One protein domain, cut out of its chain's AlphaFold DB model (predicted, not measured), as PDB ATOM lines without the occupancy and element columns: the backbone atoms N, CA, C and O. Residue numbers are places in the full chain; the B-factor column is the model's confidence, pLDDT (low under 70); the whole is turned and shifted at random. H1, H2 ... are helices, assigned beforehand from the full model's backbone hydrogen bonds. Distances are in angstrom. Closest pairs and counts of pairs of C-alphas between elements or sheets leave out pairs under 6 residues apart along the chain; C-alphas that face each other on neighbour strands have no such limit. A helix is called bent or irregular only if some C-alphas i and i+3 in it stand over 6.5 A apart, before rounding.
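This is residues 315 to 367 of the 497 residues of the protein "uncharacterized protein LOC111313478 isoform X3" of Durio zibethinus (UniProt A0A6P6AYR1). One long, bent helix, H1, makes the length, and a shorter one, H2, folds back from its far end at a corner, like a hook. The printed part has 53 residues with two named helices, H1 then H2, and no named strand: all helix. It is extended, with a radius of gyration of the C-alphas of 19.6 A and spans of 60 by 20 by 9 A.

H1, residues 316 to 352, was assigned as one helix by its hydrogen bonds but is bent: C-alphas 324 and 327 are 7.1 A apart. Arm H1b, residues 327 to 352, is 37.7 A long and ends at C-alpha 352 (-12.533, 45.131, -54.138). Arm H1a, residues 316 to 324, measures 13.0 A from C-alpha 316 (24.984, 23.258, -21.879). H2, residues 354 to 367, measures 17.6 A and is irregular: C-alphas 363 and 366 are 9.2 A apart.

H1a and H1b stand at a steep tilt of 39 degrees. H1b and H2 are close but not clearly touching; their closest C-alphas, Tyr 350 and Leu 356, are 6.1 A apart. They run opposite ways at a steep tilt of 59 degrees. H1a and H2 are apart. Every O i to N i+4 pair is within hydrogen-bond range in H1b, against 2 of 5 in H1a, with 3 of 6 O i to N i+3 pairs, and 6 of 10 in H2.

The farthest C-alphas, Pro 316 and Ser 358, are 59.6 A apart. The printed part has no cut, and the H1 to H2 link is tight. Confidence is low at residues 318 to 319, 323 and 354 to 367.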
ATOM      1  N   TYR A 315      26.873  26.164 -25.156       77.81
ATOM      2  CA  TYR A 315      26.612  26.255 -23.718       77.81
ATOM      3  C   TYR A 315      25.548  25.243 -23.249       77.81
ATOM      4  O   TYR A 315      24.403  25.282 -23.710       77.81
ATOM      5  N   PRO A 316      25.854  24.375 -22.265       70.12
ATOM      6  CA  PRO A 316      24.984  23.258 -21.879       70.12
ATOM      7  C   PRO A 316      23.647  23.691 -21.256       70.12
ATOM      8  O   PRO A 316      22.643  22.992 -21.407       70.12
ATOM      9  N   LEU A 317      23.612  24.839 -20.576       72.94
ATOM     10  CA  LEU A 317      22.391  25.390 -19.975       72.94
ATOM     11  C   LEU A 317      21.461  25.989 -21.038       72.94
ATOM     12  O   LEU A 317      20.280  25.643 -21.097       72.94
ATOM     13  N   PHE A 318      22.006  26.825 -21.924       69.00
ATOM     14  CA  PHE A 318      21.245  27.456 -23.003       69.00
ATOM     15  C   PHE A 318      20.753  26.437 -24.029       69.00
ATOM     16  O   PHE A 318      19.609  26.533 -24.469       69.00
ATOM     17  N   CYS A 319      21.546  25.407 -24.332       67.69
ATOM     18  CA  CYS A 319      21.151  24.338 -25.242       67.69
ATOM     19  C   CYS A 319      19.872  23.617 -24.779       67.69
ATOM     20  O   CYS A 319      18.979  23.391 -25.595       67.69
ATOM     21  N   LYS A 320      19.721  23.307 -23.479       71.06
ATOM     22  CA  LYS A 320      18.516  22.634 -22.953       71.06
ATOM     23  C   LYS A 320      17.248  23.475 -23.127       71.06
ATOM     24  O   LYS A 320      16.213  22.938 -23.516       71.06
ATOM     25  N   VAL A 321      17.339  24.779 -22.865       74.88
ATOM     26  CA  VAL A 321      16.206  25.712 -22.969       74.88
ATOM     27  C   VAL A 321      15.862  25.984 -24.433       74.88
ATOM     28  O   VAL A 321      14.723  25.781 -24.854       74.88
ATOM     29  N   TYR A 322      16.867  26.374 -25.220       74.19
ATOM     30  CA  TYR A 322      16.736  26.689 -26.641       74.19
ATOM     31  C   TYR A 322      16.114  25.529 -27.425       74.19
ATOM     32  O   TYR A 322      15.167  25.716 -28.189       74.19
ATOM     33  N   ARG A 323      16.588  24.305 -27.169       68.12
ATOM     34  CA  ARG A 323      16.146  23.093 -27.860       68.12
ATOM     35  C   ARG A 323      14.667  22.775 -27.652       68.12
ATOM     36  O   ARG A 323      14.027  22.288 -28.578       68.12
ATOM     37  N   HIS A 324      14.122  22.991 -26.455       72.38
ATOM     38  CA  HIS A 324      12.721  22.660 -26.181       72.38
ATOM     39  C   HIS A 324      11.755  23.730 -26.711       72.38
ATOM     40  O   HIS A 324      10.666  23.398 -27.171       72.38
ATOM     41  N   TRP A 325      12.165  25.001 -26.683       75.50
ATOM     42  CA  TRP A 325      11.290  26.136 -26.986       75.50
ATOM     43  C   TRP A 325      11.319  26.609 -28.441       75.50
ATOM     44  O   TRP A 325      10.300  27.081 -28.940       75.50
ATOM     45  N   MET A 326      12.448  26.494 -29.144       72.56
ATOM     46  CA  MET A 326      12.601  27.106 -30.471       72.56
ATOM     47  C   MET A 326      11.689  26.487 -31.555       72.56
ATOM     48  O   MET A 326      11.007  27.243 -32.248       72.56
ATOM     49  N   PRO A 327      11.572  25.152 -31.681       74.25
ATOM     50  CA  PRO A 327      10.705  24.530 -32.686       74.25
ATOM     51  C   PRO A 327       9.205  24.851 -32.543       74.25
ATOM     52  O   PRO A 327       8.598  25.226 -33.552       74.25
ATOM     53  N   PRO A 328       8.574  24.764 -31.349       79.06
ATOM     54  CA  PRO A 328       7.173  25.159 -31.211       79.06
ATOM     55  C   PRO A 328       6.982  26.667 -31.419       79.06
ATOM     56  O   PRO A 328       5.982  27.078 -32.004       79.06
ATOM     57  N   LEU A 329       7.950  27.498 -31.024       80.75
ATOM     58  CA  LEU A 329       7.898  28.944 -31.232       80.75
ATOM     59  C   LEU A 329       7.937  29.308 -32.724       80.75
ATOM     60  O   LEU A 329       7.106  30.081 -33.193       80.75
ATOM     61  N   LEU A 330       8.839  28.712 -33.507       79.19
ATOM     62  CA  LEU A 330       8.918  28.994 -34.943       79.19
ATOM     63  C   LEU A 330       7.659  28.516 -35.680       79.19
ATOM     64  O   LEU A 330       7.122  29.230 -36.528       79.19
ATOM     65  N   SER A 331       7.153  27.332 -35.323       81.38
ATOM     66  CA  SER A 331       5.918  26.797 -35.900       81.38
ATOM     67  C   SER A 331       4.707  27.674 -35.577       81.38
ATOM     68  O   SER A 331       3.881  27.917 -36.453       81.38
ATOM     69  N   THR A 332       4.589  28.161 -34.340       83.38
ATOM     70  CA  THR A 332       3.476  29.037 -33.934       83.38
ATOM     71  C   THR A 332       3.549  30.396 -34.618       83.38
ATOM     72  O   THR A 332       2.529  30.863 -35.120       83.38
ATOM     73  N   ILE A 333       4.743  30.987 -34.743       84.62
ATOM     74  CA  ILE A 333       4.944  32.222 -35.513       84.62
ATOM     75  C   ILE A 333       4.539  32.022 -36.973       84.62
ATOM     76  O   ILE A 333       3.818  32.851 -37.517       84.62
ATOM     77  N   PHE A 334       4.952  30.926 -37.613       89.56
ATOM     78  CA  PHE A 334       4.612  30.681 -39.015       89.56
ATOM     79  C   PHE A 334       3.101  30.522 -39.231       89.56
ATOM     80  O   PHE A 334       2.548  31.087 -40.175       89.56
ATOM     81  N   ILE A 335       2.419  29.801 -38.334       89.50
ATOM     82  CA  ILE A 335       0.954  29.673 -38.348       89.50
ATOM     83  C   ILE A 335       0.301  31.047 -38.175       89.50
ATOM     84  O   ILE A 335      -0.626  31.381 -38.906       89.50
ATOM     85  N   PHE A 336       0.806  31.861 -37.249       88.31
ATOM     86  CA  PHE A 336       0.278  33.194 -36.984       88.31
ATOM     87  C   PHE A 336       0.467  34.145 -38.174       88.31
ATOM     88  O   PHE A 336      -0.479  34.814 -38.580       88.31
ATOM     89  N   VAL A 337       1.653  34.152 -38.790       88.00
ATOM     90  CA  VAL A 337       1.930  34.916 -40.017       88.00
ATOM     91  C   VAL A 337       1.018  34.450 -41.148       88.00
ATOM     92  O   VAL A 337       0.400  35.282 -41.806       88.00
ATOM     93  N   SER A 338       0.859  33.137 -41.328       91.44
ATOM     94  CA  SER A 338      -0.045  32.575 -42.340       91.44
ATOM     95  C   SER A 338      -1.493  33.021 -42.108       91.44
ATOM     96  O   SER A 338      -2.153  33.491 -43.033       91.44
ATOM     97  N   LEU A 339      -1.976  32.969 -40.864       90.31
ATOM     98  CA  LEU A 339      -3.314  33.430 -40.489       90.31
ATOM     99  C   LEU A 339      -3.500  34.927 -40.780       90.31
ATOM    100  O   LEU A 339      -4.497  35.312 -41.385       90.31
ATOM    101  N   ILE A 340      -2.522  35.761 -40.415       82.62
ATOM    102  CA  ILE A 340      -2.546  37.199 -40.711       82.62
ATOM    103  C   ILE A 340      -2.600  37.438 -42.220       82.62
ATOM    104  O   ILE A 340      -3.420  38.231 -42.676       82.62
ATOM    105  N   THR A 341      -1.777  36.743 -43.009       90.69
ATOM    106  CA  THR A 341      -1.779  36.911 -44.472       90.69
ATOM    107  C   THR A 341      -3.109  36.505 -45.100       90.69
ATOM    108  O   THR A 341      -3.584  37.186 -46.005       90.69
ATOM    109  N   ILE A 342      -3.757  35.460 -44.575       89.19
ATOM    110  CA  ILE A 342      -5.095  35.043 -45.002       89.19
ATOM    111  C   ILE A 342      -6.118  36.134 -44.666       89.19
ATOM    112  O   ILE A 342      -6.882  36.531 -45.539       89.19
ATOM    113  N   ILE A 343      -6.107  36.667 -43.440       81.06
ATOM    114  CA  ILE A 343      -7.024  37.739 -43.015       81.06
ATOM    115  C   ILE A 343      -6.849  38.992 -43.885       81.06
ATOM    116  O   ILE A 343      -7.842  39.572 -44.320       81.06
ATOM    117  N   ILE A 344      -5.607  39.382 -44.190       79.31
ATOM    118  CA  ILE A 344      -5.309  40.514 -45.081       79.31
ATOM    119  C   ILE A 344      -5.832  40.243 -46.498       79.31
ATOM    120  O   ILE A 344      -6.466  41.117 -47.083       79.31
ATOM    121  N   GLY A 345      -5.625  39.036 -47.035       83.44
ATOM    122  CA  GLY A 345      -6.132  38.657 -48.358       83.44
ATOM    123  C   GLY A 345      -7.663  38.656 -48.438       83.44
ATOM    124  O   GLY A 345      -8.231  39.152 -49.407       83.44
ATOM    125  N   PHE A 346      -8.346  38.169 -47.397       78.06
ATOM    126  CA  PHE A 346      -9.807  38.246 -47.298       78.06
ATOM    127  C   PHE A 346     -10.307  39.688 -47.189       78.06
ATOM    128  O   PHE A 346     -11.329  40.024 -47.786       78.06
ATOM    129  N   TYR A 347      -9.593  40.540 -46.453       74.69
ATOM    130  CA  TYR A 347      -9.926  41.957 -46.330       74.69
ATOM    131  C   TYR A 347      -9.775  42.702 -47.666       74.69
ATOM    132  O   TYR A 347     -10.653  43.481 -48.035       74.69
ATOM    133  N   ASP A 348      -8.710  42.423 -48.424       79.00
ATOM    134  CA  ASP A 348      -8.506  43.008 -49.754       79.00
ATOM    135  C   ASP A 348      -9.581  42.541 -50.751       79.00
ATOM    136  O   ASP A 348     -10.195  43.352 -51.449       79.00
ATOM    137  N   LEU A 349      -9.916  41.245 -50.742       78.94
ATOM    138  CA  LEU A 349     -10.986  40.695 -51.576       78.94
ATOM    139  C   LEU A 349     -12.361  41.295 -51.233       78.94
ATOM    140  O   LEU A 349     -13.145  41.604 -52.132       78.94
ATOM    141  N   TYR A 350     -12.648  41.491 -49.944       71.44
ATOM    142  CA  TYR A 350     -13.880  42.129 -49.476       71.44
ATOM    143  C   TYR A 350     -14.012  43.572 -49.979       71.44
ATOM    144  O   TYR A 350     -15.096  43.985 -50.392       71.44
ATOM    145  N   LYS A 351     -12.916  44.337 -49.966       70.56
ATOM    146  CA  LYS A 351     -12.927  45.744 -50.380       70.56
ATOM    147  C   LYS A 351     -13.127  45.912 -51.887       70.56
ATOM    148  O   LYS A 351     -13.782  46.863 -52.308       70.56
ATOM    149  N   ASN A 352     -12.584  44.993 -52.683       75.44
ATOM    150  CA  ASN A 352     -12.533  45.131 -54.138       75.44
ATOM    151  C   ASN A 352     -13.715  44.458 -54.871       75.44
ATOM    152  O   ASN A 352     -13.930  44.748 -56.048       75.44
ATOM    153  N   VAL A 353     -14.506  43.596 -54.210       78.94
ATOM    154  CA  VAL A 353     -15.608  42.850 -54.853       78.94
ATOM    155  C   VAL A 353     -16.986  43.214 -54.261       78.94
ATOM    156  O   VAL A 353     -17.326  42.768 -53.163       78.94
ATOM    157  N   PRO A 354     -17.852  43.938 -55.000       65.75
ATOM    158  CA  PRO A 354     -19.152  44.399 -54.493       65.75
ATOM    159  C   PRO A 354     -20.154  43.265 -54.212       65.75
ATOM    160  O   PRO A 354     -21.010  43.402 -53.340       65.75
ATOM    161  N   LEU A 355     -20.029  42.118 -54.891       66.88
ATOM    162  CA  LEU A 355     -20.901  40.952 -54.685       66.88
ATOM    163  C   LEU A 355     -20.699  40.302 -53.303       66.88
ATOM    164  O   LEU A 355     -21.664  39.878 -52.672       66.88
ATOM    165  N   LEU A 356     -19.464  40.291 -52.790       63.66
ATOM    166  CA  LEU A 356     -19.135  39.743 -51.468       63.66
ATOM    167  C   LEU A 356     -19.695  40.602 -50.331       63.66
ATOM    168  O   LEU A 356     -20.101  40.061 -49.304       63.66
ATOM    169  N   LYS A 357     -19.792  41.923 -50.531       61.41
ATOM    170  CA  LYS A 357     -20.376  42.850 -49.553       61.41
ATOM    171  C   LYS A 357     -21.843  42.522 -49.261       61.41
ATOM    172  O   LYS A 357     -22.237  42.515 -48.098       61.41
ATOM    173  N   SER A 358     -22.615  42.187 -50.299       63.25
ATOM    174  CA  SER A 358     -24.043  41.860 -50.177       63.25
ATOM    175  C   SER A 358     -24.301  40.503 -49.513       63.25
ATOM    176  O   SER A 358     -25.298  40.340 -48.812       63.25
ATOM    177  N   THR A 359     -23.426  39.516 -49.719       65.12
ATOM    178  CA  THR A 359     -23.565  38.182 -49.109       65.12
ATOM    179  C   THR A 359     -23.024  38.154 -47.673       65.12
ATOM    180  O   THR A 359     -23.621  37.538 -46.790       65.12
ATOM    181  N   ALA A 360     -21.931  38.873 -47.399       61.84
ATOM    182  CA  ALA A 360     -21.308  38.950 -46.077       61.84
ATOM    183  C   ALA A 360     -22.157  39.723 -45.053       61.84
ATOM    184  O   ALA A 360     -22.213  39.340 -43.881       61.84
ATOM    185  N   SER A 361     -22.880  40.765 -45.485       64.38
ATOM    186  CA  SER A 361     -23.820  41.494 -44.623       64.38
ATOM    187  C   SER A 361     -24.986  40.625 -44.149       64.38
ATOM    188  O   SER A 361     -25.504  40.850 -43.058       64.38
ATOM    189  N   HIS A 362     -25.377  39.621 -44.942       67.19
ATOM    190  CA  HIS A 362     -26.453  38.697 -44.592       67.19
ATOM    191  C   HIS A 362     -25.994  37.611 -43.604       67.19
ATOM    192  O   HIS A 362     -26.764  37.202 -42.742       67.19
ATOM    193  N   LEU A 363     -24.738  37.153 -43.694       65.94
ATOM    194  CA  LEU A 363     -24.217  36.072 -42.846       65.94
ATOM    195  C   LEU A 363     -23.594  36.569 -41.525       65.94
ATOM    196  O   LEU A 363     -23.589  35.841 -40.538       65.94
ATOM    197  N   CYS A 364     -23.051  37.791 -41.494       56.94
ATOM    198  CA  CYS A 364     -22.265  38.321 -40.367       56.94
ATOM    199  C   CYS A 364     -22.438  39.845 -40.180       56.94
ATOM    200  O   CYS A 364     -21.492  40.557 -39.836       56.94
ATOM    201  N   GLY A 365     -23.651  40.365 -40.390       65.38
ATOM    202  CA  GLY A 365     -23.969  41.798 -40.308       65.38
ATOM    203  C   GLY A 365     -23.412  42.559 -39.085       65.38
ATOM    204  O   GLY A 365     -22.872  43.649 -39.278       65.38
ATOM    205  N   PRO A 366     -23.466  42.028 -37.844       67.06
ATOM    206  CA  PRO A 366     -22.921  42.714 -36.666       67.06
ATOM    207  C   PRO A 366     -21.389  42.810 -36.666       67.06
ATOM    208  O   PRO A 366     -20.840  43.853 -36.322       67.06
ATOM    209  N   LEU A 367     -20.697  41.746 -37.088       59.34
ATOM    210  CA  LEU A 367     -19.232  41.695 -37.131       59.34
ATOM    211  C   LEU A 367     -18.672  42.598 -38.235       59.34
ATOM    212  O   LEU A 367     -17.671  43.274 -38.023       59.34
TER     213      LEU A 367